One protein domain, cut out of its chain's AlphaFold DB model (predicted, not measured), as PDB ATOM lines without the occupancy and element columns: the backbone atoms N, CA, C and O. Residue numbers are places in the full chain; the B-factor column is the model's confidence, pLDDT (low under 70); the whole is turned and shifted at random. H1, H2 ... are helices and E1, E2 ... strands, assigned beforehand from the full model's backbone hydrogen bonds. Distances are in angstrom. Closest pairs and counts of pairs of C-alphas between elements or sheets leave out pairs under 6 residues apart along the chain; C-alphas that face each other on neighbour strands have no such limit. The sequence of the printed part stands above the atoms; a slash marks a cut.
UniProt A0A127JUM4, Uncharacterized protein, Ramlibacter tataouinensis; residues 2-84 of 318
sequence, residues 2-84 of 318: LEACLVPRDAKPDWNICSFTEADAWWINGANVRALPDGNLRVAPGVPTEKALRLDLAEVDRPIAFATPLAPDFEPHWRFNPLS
ATOM      1  N   LEU A   2      88.360  88.911 116.968       63.53
ATOM      2  CA  LEU A   2      89.082  89.754 117.934       63.53
ATOM      3  C   LEU A   2      90.523  90.061 117.497       63.53
ATOM      4  O   LEU A   2      90.877  91.222 117.371       63.53
ATOM      5  N   GLU A   3      91.314  89.029 117.190       67.69
ATOM      6  CA  GLU A   3      92.719  89.171 116.774       67.69
ATOM      7  C   GLU A   3      92.899  90.058 115.532       67.69
ATOM      8  O   GLU A   3      93.853  90.823 115.452       67.69
ATOM      9  N   ALA A   4      91.937  90.041 114.602       64.12
ATOM     10  CA  ALA A   4      91.958  90.898 113.416       64.12
ATOM     11  C   ALA A   4      91.759  92.388 113.754       64.12
ATOM     12  O   ALA A   4      92.170  93.253 112.988       64.12
ATOM     13  N   CYS A   5      91.153  92.703 114.901       63.06
ATOM     14  CA  CYS A   5      90.988  94.073 115.389       63.06
ATOM     15  C   CYS A   5      92.173  94.555 116.249       63.06
ATOM     16  O   CYS A   5      92.235  95.747 116.562       63.06
ATOM     17  N   LEU A   6      93.091  93.654 116.624       69.88
ATOM     18  CA  LEU A   6      94.303  93.955 117.401       69.88
ATOM     19  C   LEU A   6      95.528  94.237 116.517       69.88
ATOM     20  O   LEU A   6      96.620  94.431 117.041       69.88
ATOM     21  N   VAL A   7      95.361  94.258 115.188       64.69
ATOM     22  CA  VAL A   7      96.435  94.601 114.243       64.69
ATOM     23  C   VAL A   7      97.034  95.964 114.625       64.69
ATOM     24  O   VAL A   7      96.252  96.886 114.884       64.69
ATOM     25  N   PRO A   8      98.378  96.101 114.652       62.16
ATOM     26  CA  PRO A   8      99.059  97.368 114.897       62.16
ATOM     27  C   PRO A   8      98.463  98.487 114.049       62.16
ATOM     28  O   PRO A   8      98.267  98.329 112.842       62.16
ATOM     29  N   ARG A   9      98.142  99.613 114.684       60.94
ATOM     30  CA  ARG A   9      97.583 100.786 114.005       60.94
ATOM     31  C   ARG A   9      98.588 101.921 114.141       60.94
ATOM     32  O   ARG A   9      99.074 102.171 115.243       60.94
ATOM     33  N   ASP A  10      98.874 102.610 113.043       57.28
ATOM     34  CA  ASP A  10      99.798 103.744 113.051       57.28
ATOM     35  C   ASP A  10      99.401 104.759 114.138       57.28
ATOM     36  O   ASP A  10      98.226 105.104 114.291       57.28
ATOM     37  N   ALA A  11     100.391 105.194 114.923       57.69
ATOM     38  CA  ALA A  11     100.254 106.109 116.065       57.69
ATOM     39  C   ALA A  11      99.401 105.620 117.263       57.69
ATOM     40  O   ALA A  11      99.219 106.365 118.227       57.69
ATOM     41  N   LYS A  12      98.928 104.367 117.283       68.19
ATOM     42  CA  LYS A  12      98.170 103.789 118.409       68.19
ATOM     43  C   LYS A  12      98.981 102.729 119.163       68.19
ATOM     44  O   LYS A  12      99.950 102.198 118.628       68.19
ATOM     45  N   PRO A  13      98.637 102.444 120.433       74.19
ATOM     46  CA  PRO A  13      99.300 101.383 121.178       74.19
ATOM     47  C   PRO A  13      98.994 100.005 120.576       74.19
ATOM     48  O   PRO A  13      97.860  99.726 120.187       74.19
ATOM     49  N   ASP A  14     100.000  99.133 120.568       83.38
ATOM     50  CA  ASP A  14      99.832  97.734 120.180       83.38
ATOM     51  C   ASP A  14      99.109  96.959 121.285       83.38
ATOM     52  O   ASP A  14      99.577  96.871 122.427       83.38
ATOM     53  N   TRP A  15      97.971  96.366 120.937       86.44
ATOM     54  CA  TRP A  15      97.196  95.535 121.848       86.44
ATOM     55  C   TRP A  15      97.627  94.075 121.754       86.44
ATOM     56  O   TRP A  15      97.639  93.486 120.677       86.44
ATOM     57  N   ASN A  16      97.928  93.468 122.901       85.94
ATOM     58  CA  ASN A  16      98.353  92.074 122.989       85.94
ATOM     59  C   ASN A  16      97.453  91.292 123.948       85.94
ATOM     60  O   ASN A  16      97.073  91.793 125.008       85.94
ATOM     61  N   ILE A  17      97.155  90.042 123.597       86.25
ATOM     62  CA  ILE A  17      96.473  89.105 124.493       86.25
ATOM     63  C   ILE A  17      97.521  88.498 125.432       86.25
ATOM     64  O   ILE A  17      98.578  88.048 124.992       86.25
ATOM     65  N   CYS A  18      97.236  88.487 126.732       83.81
ATOM     66  CA  CYS A  18      98.097  87.884 127.748       83.81
ATOM     67  C   CYS A  18      97.258  87.249 128.863       83.81
ATOM     68  O   CYS A  18      96.027  87.256 128.808       83.81
ATOM     69  N   SER A  19      97.921  86.658 129.860       81.50
ATOM     70  CA  SER A  19      97.227  86.051 130.993       81.50
ATOM     71  C   SER A  19      96.468  87.099 131.812       81.50
ATOM     72  O   SER A  19      96.850  88.267 131.893       81.50
ATOM     73  N   PHE A  20      95.401  86.653 132.475       81.31
ATOM     74  CA  PHE A  20      94.527  87.508 133.279       81.31
ATOM     75  C   PHE A  20      95.287  88.385 134.291       81.31
ATOM     76  O   PHE A  20      95.007  89.576 134.419       81.31
ATOM     77  N   THR A  21      96.277  87.818 134.985       80.56
ATOM     78  CA  THR A  21      97.064  88.523 136.010       80.56
ATOM     79  C   THR A  21      97.982  89.599 135.429       80.56
ATOM     80  O   THR A  21      98.315  90.562 136.120       80.56
ATOM     81  N   GLU A  22      98.366  89.473 134.160       82.50
ATOM     82  CA  GLU A  22      99.318  90.362 133.491       82.50
ATOM     83  C   GLU A  22      98.657  91.471 132.686       82.50
ATOM     84  O   GLU A  22      99.323  92.459 132.375       82.50
ATOM     85  N   ALA A  23      97.375  91.303 132.371       89.38
ATOM     86  CA  ALA A  23      96.631  92.201 131.516       89.38
ATOM     87  C   ALA A  23      96.437  93.584 132.153       89.38
ATOM     88  O   ALA A  23      96.023  93.711 133.312       89.38
ATOM     89  N   ASP A  24      96.688  94.621 131.351       91.12
ATOM     90  CA  ASP A  24      96.436  96.020 131.707       91.12
ATOM     91  C   ASP A  24      94.951  96.361 131.761       91.12
ATOM     92  O   ASP A  24      94.562  97.296 132.454       91.12
ATOM     93  N   ALA A  25      94.130  95.609 131.033       92.69
ATOM     94  CA  ALA A  25      92.687  95.743 131.008       92.69
ATOM     95  C   ALA A  25      92.038  94.381 130.726       92.69
ATOM     96  O   ALA A  25      92.639  93.515 130.088       92.69
ATOM     97  N   TRP A  26      90.811  94.183 131.206       92.00
ATOM     98  CA  TRP A  26      90.122  92.895 131.137       92.00
ATOM     99  C   TRP A  26      88.925  92.920 130.197       92.00
ATOM    100  O   TRP A  26      88.039  93.766 130.315       92.00
ATOM    101  N   TRP A  27      88.883  91.946 129.286       91.38
ATOM    102  CA  TRP A  27      87.712  91.638 128.465       91.38
ATOM    103  C   TRP A  27      87.061  90.384 129.012       91.38
ATOM    104  O   TRP A  27      87.651  89.305 128.971       91.38
ATOM    105  N   ILE A  28      85.847  90.525 129.532       91.38
ATOM    106  CA  ILE A  28      85.128  89.411 130.146       91.38
ATOM    107  C   ILE A  28      83.960  89.007 129.259       91.38
ATOM    108  O   ILE A  28      83.140  89.838 128.875       91.38
ATOM    109  N   ASN A  29      83.863  87.714 128.946       91.19
ATOM    110  CA  ASN A  29      82.692  87.169 128.272       91.19
ATOM    111  C   ASN A  29      81.488  87.208 129.222       91.19
ATOM    112  O   ASN A  29      81.442  86.440 130.183       91.19
ATOM    113  N   GLY A  30      80.515  88.074 128.943       92.25
ATOM    114  CA  GLY A  30      79.325  88.255 129.767       92.25
ATOM    115  C   GLY A  30      78.493  86.986 129.944       92.25
ATOM    116  O   GLY A  30      77.913  86.797 131.009       92.25
ATOM    117  N   ALA A  31      78.518  86.062 128.975       91.06
ATOM    118  CA  ALA A  31      77.812  84.783 129.076       91.06
ATOM    119  C   ALA A  31      78.352  83.901 130.218       91.06
ATOM    120  O   ALA A  31      77.639  83.044 130.741       91.06
ATOM    121  N   ASN A  32      79.604  84.132 130.623       91.19
ATOM    122  CA  ASN A  32      80.268  83.415 131.708       91.19
ATOM    123  C   ASN A  32      80.153  84.139 133.057       91.19
ATOM    124  O   ASN A  32      80.652  83.627 134.061       91.19
ATOM    125  N   VAL A  33      79.528  85.316 133.098       92.25
ATOM    126  CA  VAL A  33      79.406  86.130 134.308       92.25
ATOM    127  C   VAL A  33      78.114  85.798 135.039       92.25
ATOM    128  O   VAL A  33      77.039  85.714 134.449       92.25
ATOM    129  N   ARG A  34      78.215  85.645 136.358       89.88
ATOM    130  CA  ARG A  34      77.071  85.559 137.264       89.88
ATOM    131  C   ARG A  34      77.264  86.536 138.410       89.88
ATOM    132  O   ARG A  34      78.286  86.473 139.092       89.88
ATOM    133  N   ALA A  35      76.280  87.400 138.631       88.31
ATOM    134  CA  ALA A  35      76.215  88.204 139.842       88.31
ATOM    135  C   ALA A  35      75.881  87.300 141.038       88.31
ATOM    136  O   ALA A  35      75.027  86.415 140.942       88.31
ATOM    137  N   LEU A  36      76.595  87.484 142.142       88.31
ATOM    138  CA  LEU A  36      76.355  86.799 143.405       88.31
ATOM    139  C   LEU A  36      75.526  87.697 144.341       88.31
ATOM    140  O   LEU A  36      75.573  88.920 144.209       88.31
ATOM    141  N   PRO A  37      74.801  87.123 145.321       84.38
ATOM    142  CA  PRO A  37      73.976  87.898 146.256       84.38
ATOM    143  C   PRO A  37      74.756  88.915 147.097       84.38
ATOM    144  O   PRO A  37      74.181  89.876 147.594       84.38
ATOM    145  N   ASP A  38      76.060  88.697 147.269       83.62
ATOM    146  CA  ASP A  38      76.962  89.571 148.022       83.62
ATOM    147  C   ASP A  38      77.541  90.726 147.183       83.62
ATOM    148  O   ASP A  38      78.449  91.415 147.638       83.62
ATOM    149  N   GLY A  39      77.043  90.929 145.958       82.31
ATOM    150  CA  GLY A  39      77.490  91.980 145.042       82.31
ATOM    151  C   GLY A  39      78.735  91.623 144.223       82.31
ATOM    152  O   GLY A  39      79.055  92.335 143.273       82.31
ATOM    153  N   ASN A  40      79.408  90.507 144.521       89.06
ATOM    154  CA  ASN A  40      80.552  90.062 143.729       89.06
ATOM    155  C   ASN A  40      80.121  89.414 142.415       89.06
ATOM    156  O   ASN A  40      79.030  88.861 142.277       89.06
ATOM    157  N   LEU A  41      81.042  89.385 141.458       90.56
ATOM    158  CA  LEU A  41      80.886  88.630 140.225       90.56
ATOM    159  C   LEU A  41      81.640  87.309 140.301       90.56
ATOM    160  O   LEU A  41      82.800  87.257 140.704       90.56
ATOM    161  N   ARG A  42      81.006  86.238 139.832       91.94
ATOM    162  CA  ARG A  42      81.682  84.987 139.492       91.94
ATOM    163  C   ARG A  42      81.812  84.890 137.981       91.94
ATOM    164  O   ARG A  42      80.809  84.918 137.275       91.94
ATOM    165  N   VAL A  43      83.035  84.721 137.499       90.88
ATOM    166  CA  VAL A  43      83.338  84.500 136.083       90.88
ATOM    167  C   VAL A  43      83.733  83.040 135.908       90.88
ATOM    168  O   VAL A  43      84.717  82.577 136.489       90.88
ATOM    169  N   ALA A  44      82.934  82.289 135.154       88.44
ATOM    170  CA  ALA A  44      83.264  80.918 134.791       88.44
ATOM    171  C   ALA A  44      84.501  80.892 133.870       88.44
ATOM    172  O   ALA A  44      84.664  81.801 133.050       88.44
ATOM    173  N   PRO A  45      85.369  79.872 133.998       84.00
ATOM    174  CA  PRO A  45      86.572  79.776 133.182       84.00
ATOM    175  C   PRO A  45      86.218  79.692 131.694       84.00
ATOM    176  O   PRO A  45      85.218  79.076 131.318       84.00
ATOM    177  N   GLY A  46      87.030  80.336 130.852       75.31
ATOM    178  CA  GLY A  46      86.842  80.314 129.399       75.31
ATOM    179  C   GLY A  46      87.343  79.019 128.762       75.31
ATOM    180  O   GLY A  46      86.829  78.604 127.724       75.31
ATOM    181  N   VAL A  47      88.310  78.361 129.406       76.44
ATOM    182  CA  VAL A  47      88.877  77.071 128.998       76.44
ATOM    183  C   VAL A  47      88.963  76.105 130.188       76.44
ATOM    184  O   VAL A  47      89.092  76.553 131.326       76.44
ATOM    185  N   PRO A  48      88.929  74.775 129.973       72.19
ATOM    186  CA  PRO A  48      88.863  73.795 131.067       72.19
ATOM    187  C   PRO A  48      90.029  73.828 132.065       72.19
ATOM    188  O   PRO A  48      89.891  73.356 133.189       72.19
ATOM    189  N   THR A  49      91.184  74.352 131.657       73.81
ATOM    190  CA  THR A  49      92.396  74.442 132.484       73.81
ATOM    191  C   THR A  49      92.401  75.649 133.423       73.81
ATOM    192  O   THR A  49      93.240  75.721 134.321       73.81
ATOM    193  N   GLU A  50      91.480  76.595 133.239       77.56
ATOM    194  CA  GLU A  50      91.390  77.803 134.050       77.56
ATOM    195  C   GLU A  50      90.481  77.617 135.268       77.56
ATOM    196  O   GLU A  50      89.540  76.821 135.286       77.56
ATOM    197  N   LYS A  51      90.751  78.401 136.313       82.50
ATOM    198  CA  LYS A  51      89.901  78.465 137.503       82.50
ATOM    199  C   LYS A  51      88.838  79.542 137.321       82.50
ATOM    200  O   LYS A  51      89.090  80.579 136.717       82.50
ATOM    201  N   ALA A  52      87.661  79.311 137.902       86.81
ATOM    202  CA  ALA A  52      86.655  80.358 138.018       86.81
ATOM    203  C   ALA A  52      87.210  81.535 138.833       86.81
ATOM    204  O   ALA A  52      87.867  81.328 139.855       86.81
ATOM    205  N   LEU A  53      86.900  82.752 138.399       87.25
ATOM    206  CA  LEU A  53      87.313  83.975 139.073       87.25
ATOM    207  C   LEU A  53      86.160  84.523 139.905       87.25
ATOM    208  O   LEU A  53      84.993  84.425 139.518       87.25
ATOM    209  N   ARG A  54      86.499  85.120 141.043       90.44
ATOM    210  CA  ARG A  54      85.585  85.926 141.847       90.44
ATOM    211  C   ARG A  54      86.122  87.351 141.858       90.44
ATOM    212  O   ARG A  54      87.267  87.550 142.246       90.44
ATOM    213  N   LEU A  55      85.318  88.298 141.393       88.25
ATOM    214  CA  LEU A  55      85.691  89.700 141.255       88.25
ATOM    215  C   LEU A  55      84.797  90.544 142.152       88.25
ATOM    216  O   LEU A  55      83.576  90.515 142.003       88.25
ATOM    217  N   ASP A  56      85.421  91.303 143.040       88.69
ATOM    218  CA  ASP A  56      84.794  92.467 143.647       88.69
ATOM    219  C   ASP A  56      85.083  93.663 142.739       88.69
ATOM    220  O   ASP A  56      86.230  94.095 142.638       88.69
ATOM    221  N   LEU A  57      84.064  94.160 142.034       83.69
ATOM    222  CA  LEU A  57      84.229  95.262 141.085       83.69
ATOM    223  C   LEU A  57      84.740  96.551 141.736       83.69
ATOM    224  O   LEU A  57      85.377  97.340 141.042       83.69
ATOM    225  N   ALA A  58      84.478  96.766 143.028       82.75
ATOM    226  CA  ALA A  58      84.954  97.950 143.739       82.75
ATOM    227  C   ALA A  58      86.472  97.905 143.988       82.75
ATOM    228  O   ALA A  58      87.120  98.948 144.036       82.75
ATOM    229  N   GLU A  59      87.035  96.700 144.081       82.62
ATOM    230  CA  GLU A  59      88.457  96.452 144.340       82.62
ATOM    231  C   GLU A  59      89.269  96.226 143.050       82.62
ATOM    232  O   GLU A  59      90.492  96.061 143.094       82.62
ATOM    233  N   VAL A  60      88.622  96.202 141.877       84.06
ATOM    234  CA  VAL A  60      89.325  96.039 140.596       84.06
ATOM    235  C   VAL A  60      90.134  97.298 140.280       84.06
ATOM    236  O   VAL A  60      89.601  98.378 140.047       84.06
ATOM    237  N   ASP A  61      91.451  97.131 140.181       82.69
ATOM    238  CA  ASP A  61      92.417  98.216 139.984       82.69
ATOM    239  C   ASP A  61      92.706  98.558 138.515       82.69
ATOM    240  O   ASP A  61      93.662  99.283 138.212       82.69
ATOM    241  N   ARG A  62      91.913  98.016 137.586       88.38
ATOM    242  CA  ARG A  62      92.159  98.145 136.151       88.38
ATOM    243  C   ARG A  62      90.887  98.213 135.312       88.38
ATOM    244  O   ARG A  62      89.834  97.748 135.742       88.38
ATOM    245  N   PRO A  63      90.968  98.766 134.094       93.56
ATOM    246  CA  PRO A  63      89.803  98.883 133.240       93.56
ATOM    247  C   PRO A  63      89.209  97.527 132.856       93.56
ATOM    248  O   PRO A  63      89.930  96.568 132.573       93.56
ATOM    249  N   ILE A  64      87.881  97.467 132.808       93.69
ATOM    250  CA  ILE A  64      87.125  96.252 132.518       93.69
ATOM    251  C   ILE A  64      85.996  96.549 131.532       93.69
ATOM    252  O   ILE A  64      85.298  97.557 131.644       93.69
ATOM    253  N   ALA A  65      85.820  95.661 130.559       94.56
ATOM    254  CA  ALA A  65      84.726  95.693 129.602       94.56
ATOM    255  C   ALA A  65      84.092  94.306 129.485       94.56
ATOM    256  O   ALA A  65      84.787  93.286 129.500       94.56
ATOM    257  N   PHE A  66      82.769  94.272 129.327       94.75
ATOM    258  CA  PHE A  66      82.019  93.024 129.243       94.75
ATOM    259  C   PHE A  66      81.425  92.811 127.850       94.75
ATOM    260  O   PHE A  66      80.716  93.665 127.315       94.75
ATOM    261  N   ALA A  67      81.699  91.651 127.262       95.12
ATOM    262  CA  ALA A  67      81.119  91.245 125.993       95.12
ATOM    263  C   ALA A  67      79.679  90.759 126.201       95.12
ATOM    264  O   ALA A  67      79.418  89.997 127.128       95.12
ATOM    265  N   THR A  68      78.748  91.140 125.330       93.81
ATOM    266  CA  THR A  68      77.382  90.591 125.336       93.81
ATOM    267  C   THR A  68      77.355  89.124 124.875       93.81
ATOM    268  O   THR A  68      78.164  88.764 124.015       93.81
ATOM    269  N   PRO A  69      76.394  88.296 125.339       93.38
ATOM    270  CA  PRO A  69      75.251  88.639 126.197       93.38
ATOM    271  C   PRO A  69      75.628  88.791 127.677       93.38
ATOM    272  O   PRO A  69      76.599  88.200 128.128       93.38
ATOM    273  N   LEU A  70      74.853  89.579 128.424       90.75
ATOM    274  CA  LEU A  70      74.999  89.770 129.873       90.75
ATOM    275  C   LEU A  70      73.811  89.136 130.602       90.75
ATOM    276  O   LEU A  70      72.750  88.946 130.006       90.75
ATOM    277  N   ALA A  71      73.981  88.825 131.887       86.19
ATOM    278  CA  ALA A  71      72.849  88.465 132.735       86.19
ATOM    279  C   ALA A  71      71.854  89.648 132.812       86.19
ATOM    280  O   ALA A  71      72.316  90.787 132.888       86.19
ATOM    281  N   PRO A  72      70.526  89.415 132.815       82.69
ATOM    282  CA  PRO A  72      69.525  90.489 132.782       82.69
ATOM    283  C   PRO A  72      69.669  91.525 133.902       82.69
ATOM    284  O   PRO A  72      69.444  92.707 133.676       82.69
ATOM    285  N   ASP A  73      70.097  91.083 135.085       83.88
ATOM    286  CA  ASP A  73      70.220  91.926 136.278       83.88
ATOM    287  C   ASP A  73      71.627  92.530 136.441       83.88
ATOM    288  O   ASP A  73      71.987  93.008 137.518       83.88
ATOM    289  N   PHE A  74      72.463  92.471 135.399       86.06
ATOM    290  CA  PHE A  74      73.841  92.950 135.436       86.06
ATOM    291  C   PHE A  74      74.089  94.057 134.406       86.06
ATOM    292  O   PHE A  74      74.179  93.799 133.206       86.06
ATOM    293  N   GLU A  75      74.292  95.281 134.898       86.44
ATOM    294  CA  GLU A  75      74.636  96.449 134.081       86.44
ATOM    295  C   GLU A  75      76.074  96.916 134.374       86.44
ATOM    296  O   GLU A  75      76.326  97.593 135.375       86.44
ATOM    297  N   PRO A  76      77.055  96.540 133.532       89.12
ATOM    298  CA  PRO A  76      78.439  96.955 133.698       89.12
ATOM    299  C   PRO A  76      78.656  98.404 133.253       89.12
ATOM    300  O   PRO A  76      77.952  98.926 132.393       89.12
ATOM    301  N   HIS A  77      79.732  99.017 133.751       87.25
ATOM    302  CA  HIS A  77      80.139 100.362 133.332       87.25
ATOM    303  C   HIS A  77      80.429 100.465 131.825       87.25
ATOM    304  O   HIS A  77      80.187 101.502 131.213       87.25
ATOM    305  N   TRP A  78      80.928  99.383 131.216       93.69
ATOM    306  CA  TRP A  78      81.137  99.311 129.774       93.69
ATOM    307  C   TRP A  78      80.837  97.927 129.222       93.69
ATOM    308  O   TRP A  78      81.294  96.906 129.748       93.69
ATOM    309  N   ARG A  79      80.097  97.908 128.113       94.69
ATOM    310  CA  ARG A  79      79.724  96.700 127.382       94.69
ATOM    311  C   ARG A  79      79.997  96.853 125.898       94.69
ATOM    312  O   ARG A  79      79.934  97.955 125.359       94.69
ATOM    313  N   PHE A  80      80.257  95.739 125.233       95.12
ATOM    314  CA  PHE A  80      80.466  95.712 123.791       95.12
ATOM    315  C   PHE A  80      79.910  94.429 123.177       95.12
ATOM    316  O   PHE A  80      79.788  93.400 123.840       95.12
ATOM    317  N   ASN A  81      79.572  94.485 121.892       94.75
ATOM    318  CA  ASN A  81      79.170  93.322 121.121       94.75
ATOM    319  C   ASN A  81      80.413  92.683 120.473       94.75
ATOM    320  O   ASN A  81      80.986  93.289 119.563       94.75
ATOM    321  N   PRO A  82      80.820  91.461 120.870       91.69
ATOM    322  CA  PRO A  82      82.009  90.805 120.323       91.69
ATOM    323  C   PRO A  82      81.842  90.379 118.856       91.69
ATOM    324  O   PRO A  82      82.821  89.999 118.220       91.69
ATOM    325  N   LEU A  83      80.621  90.428 118.311       92.38
ATOM    326  CA  LEU A  83      80.328  90.154 116.903       92.38
ATOM    327  C   LEU A  83      80.341  91.413 116.023       92.38
ATOM    328  O   LEU A  83      80.176  91.310 114.811       92.38
ATOM    329  N   SER A  84      80.522  92.600 116.610       94.31
ATOM    330  CA  SER A  84      80.536  93.875 115.888       94.31
ATOM    331  C   SER A  84      81.934  94.504 115.927       94.31
ATOM    332  O   SER A  84      82.354  94.967 116.991       94.31
TER     333      SER A  84
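This is residues 2 to 84 of the 318 residues of an uncharacterized protein of Ramlibacter tataouinensis (UniProt A0A127JUM4). With little regular structure, this is mostly loops with two small sheets, the parallel pair E1 and E5 in the middle and the antiparallel meander E2, E3, E4, each strand neighbouring the one before, toward one end; H1 and residues 6 to 17 make the other. The printed part has 83 residues, 21 in named elements, ordered H1 E1 E2 E3 E4 E5, mostly strand. It is elongated, 45 by 27 by 25 A, and only just compact, close to loose, with a radius of gyration of the C-alphas of 13.7 A.

H1, residues 2 to 5, is too short for an O i to N i+4 pair; its one O i to N i+3 pair is within hydrogen-bond range. E1, residues 26 to 29, is parallel to E5, residues 64 to 67, at 24 degrees, with N 67 and O 28 2.8 A apart. E2, residues 33 to 35, and E3, residues 41 to 43, form a hairpin, with N 34 and O 42 2.8 A apart. E3 and E4, residues 53 to 55, form another, with N 41 and O 55 2.8 A apart. E4 and E5 are apart.

H1 begins at C-alpha 2 (89.082, 89.754, 117.934). E1 spans 9.8 A; E5 spans 10.2 A, ending at C-alpha 67 (81.119, 91.245, 125.993).

The printed part has no cut. The link from H1 to E1 is long, 20 residues. Residues 2 to 12 are under pLDDT 70.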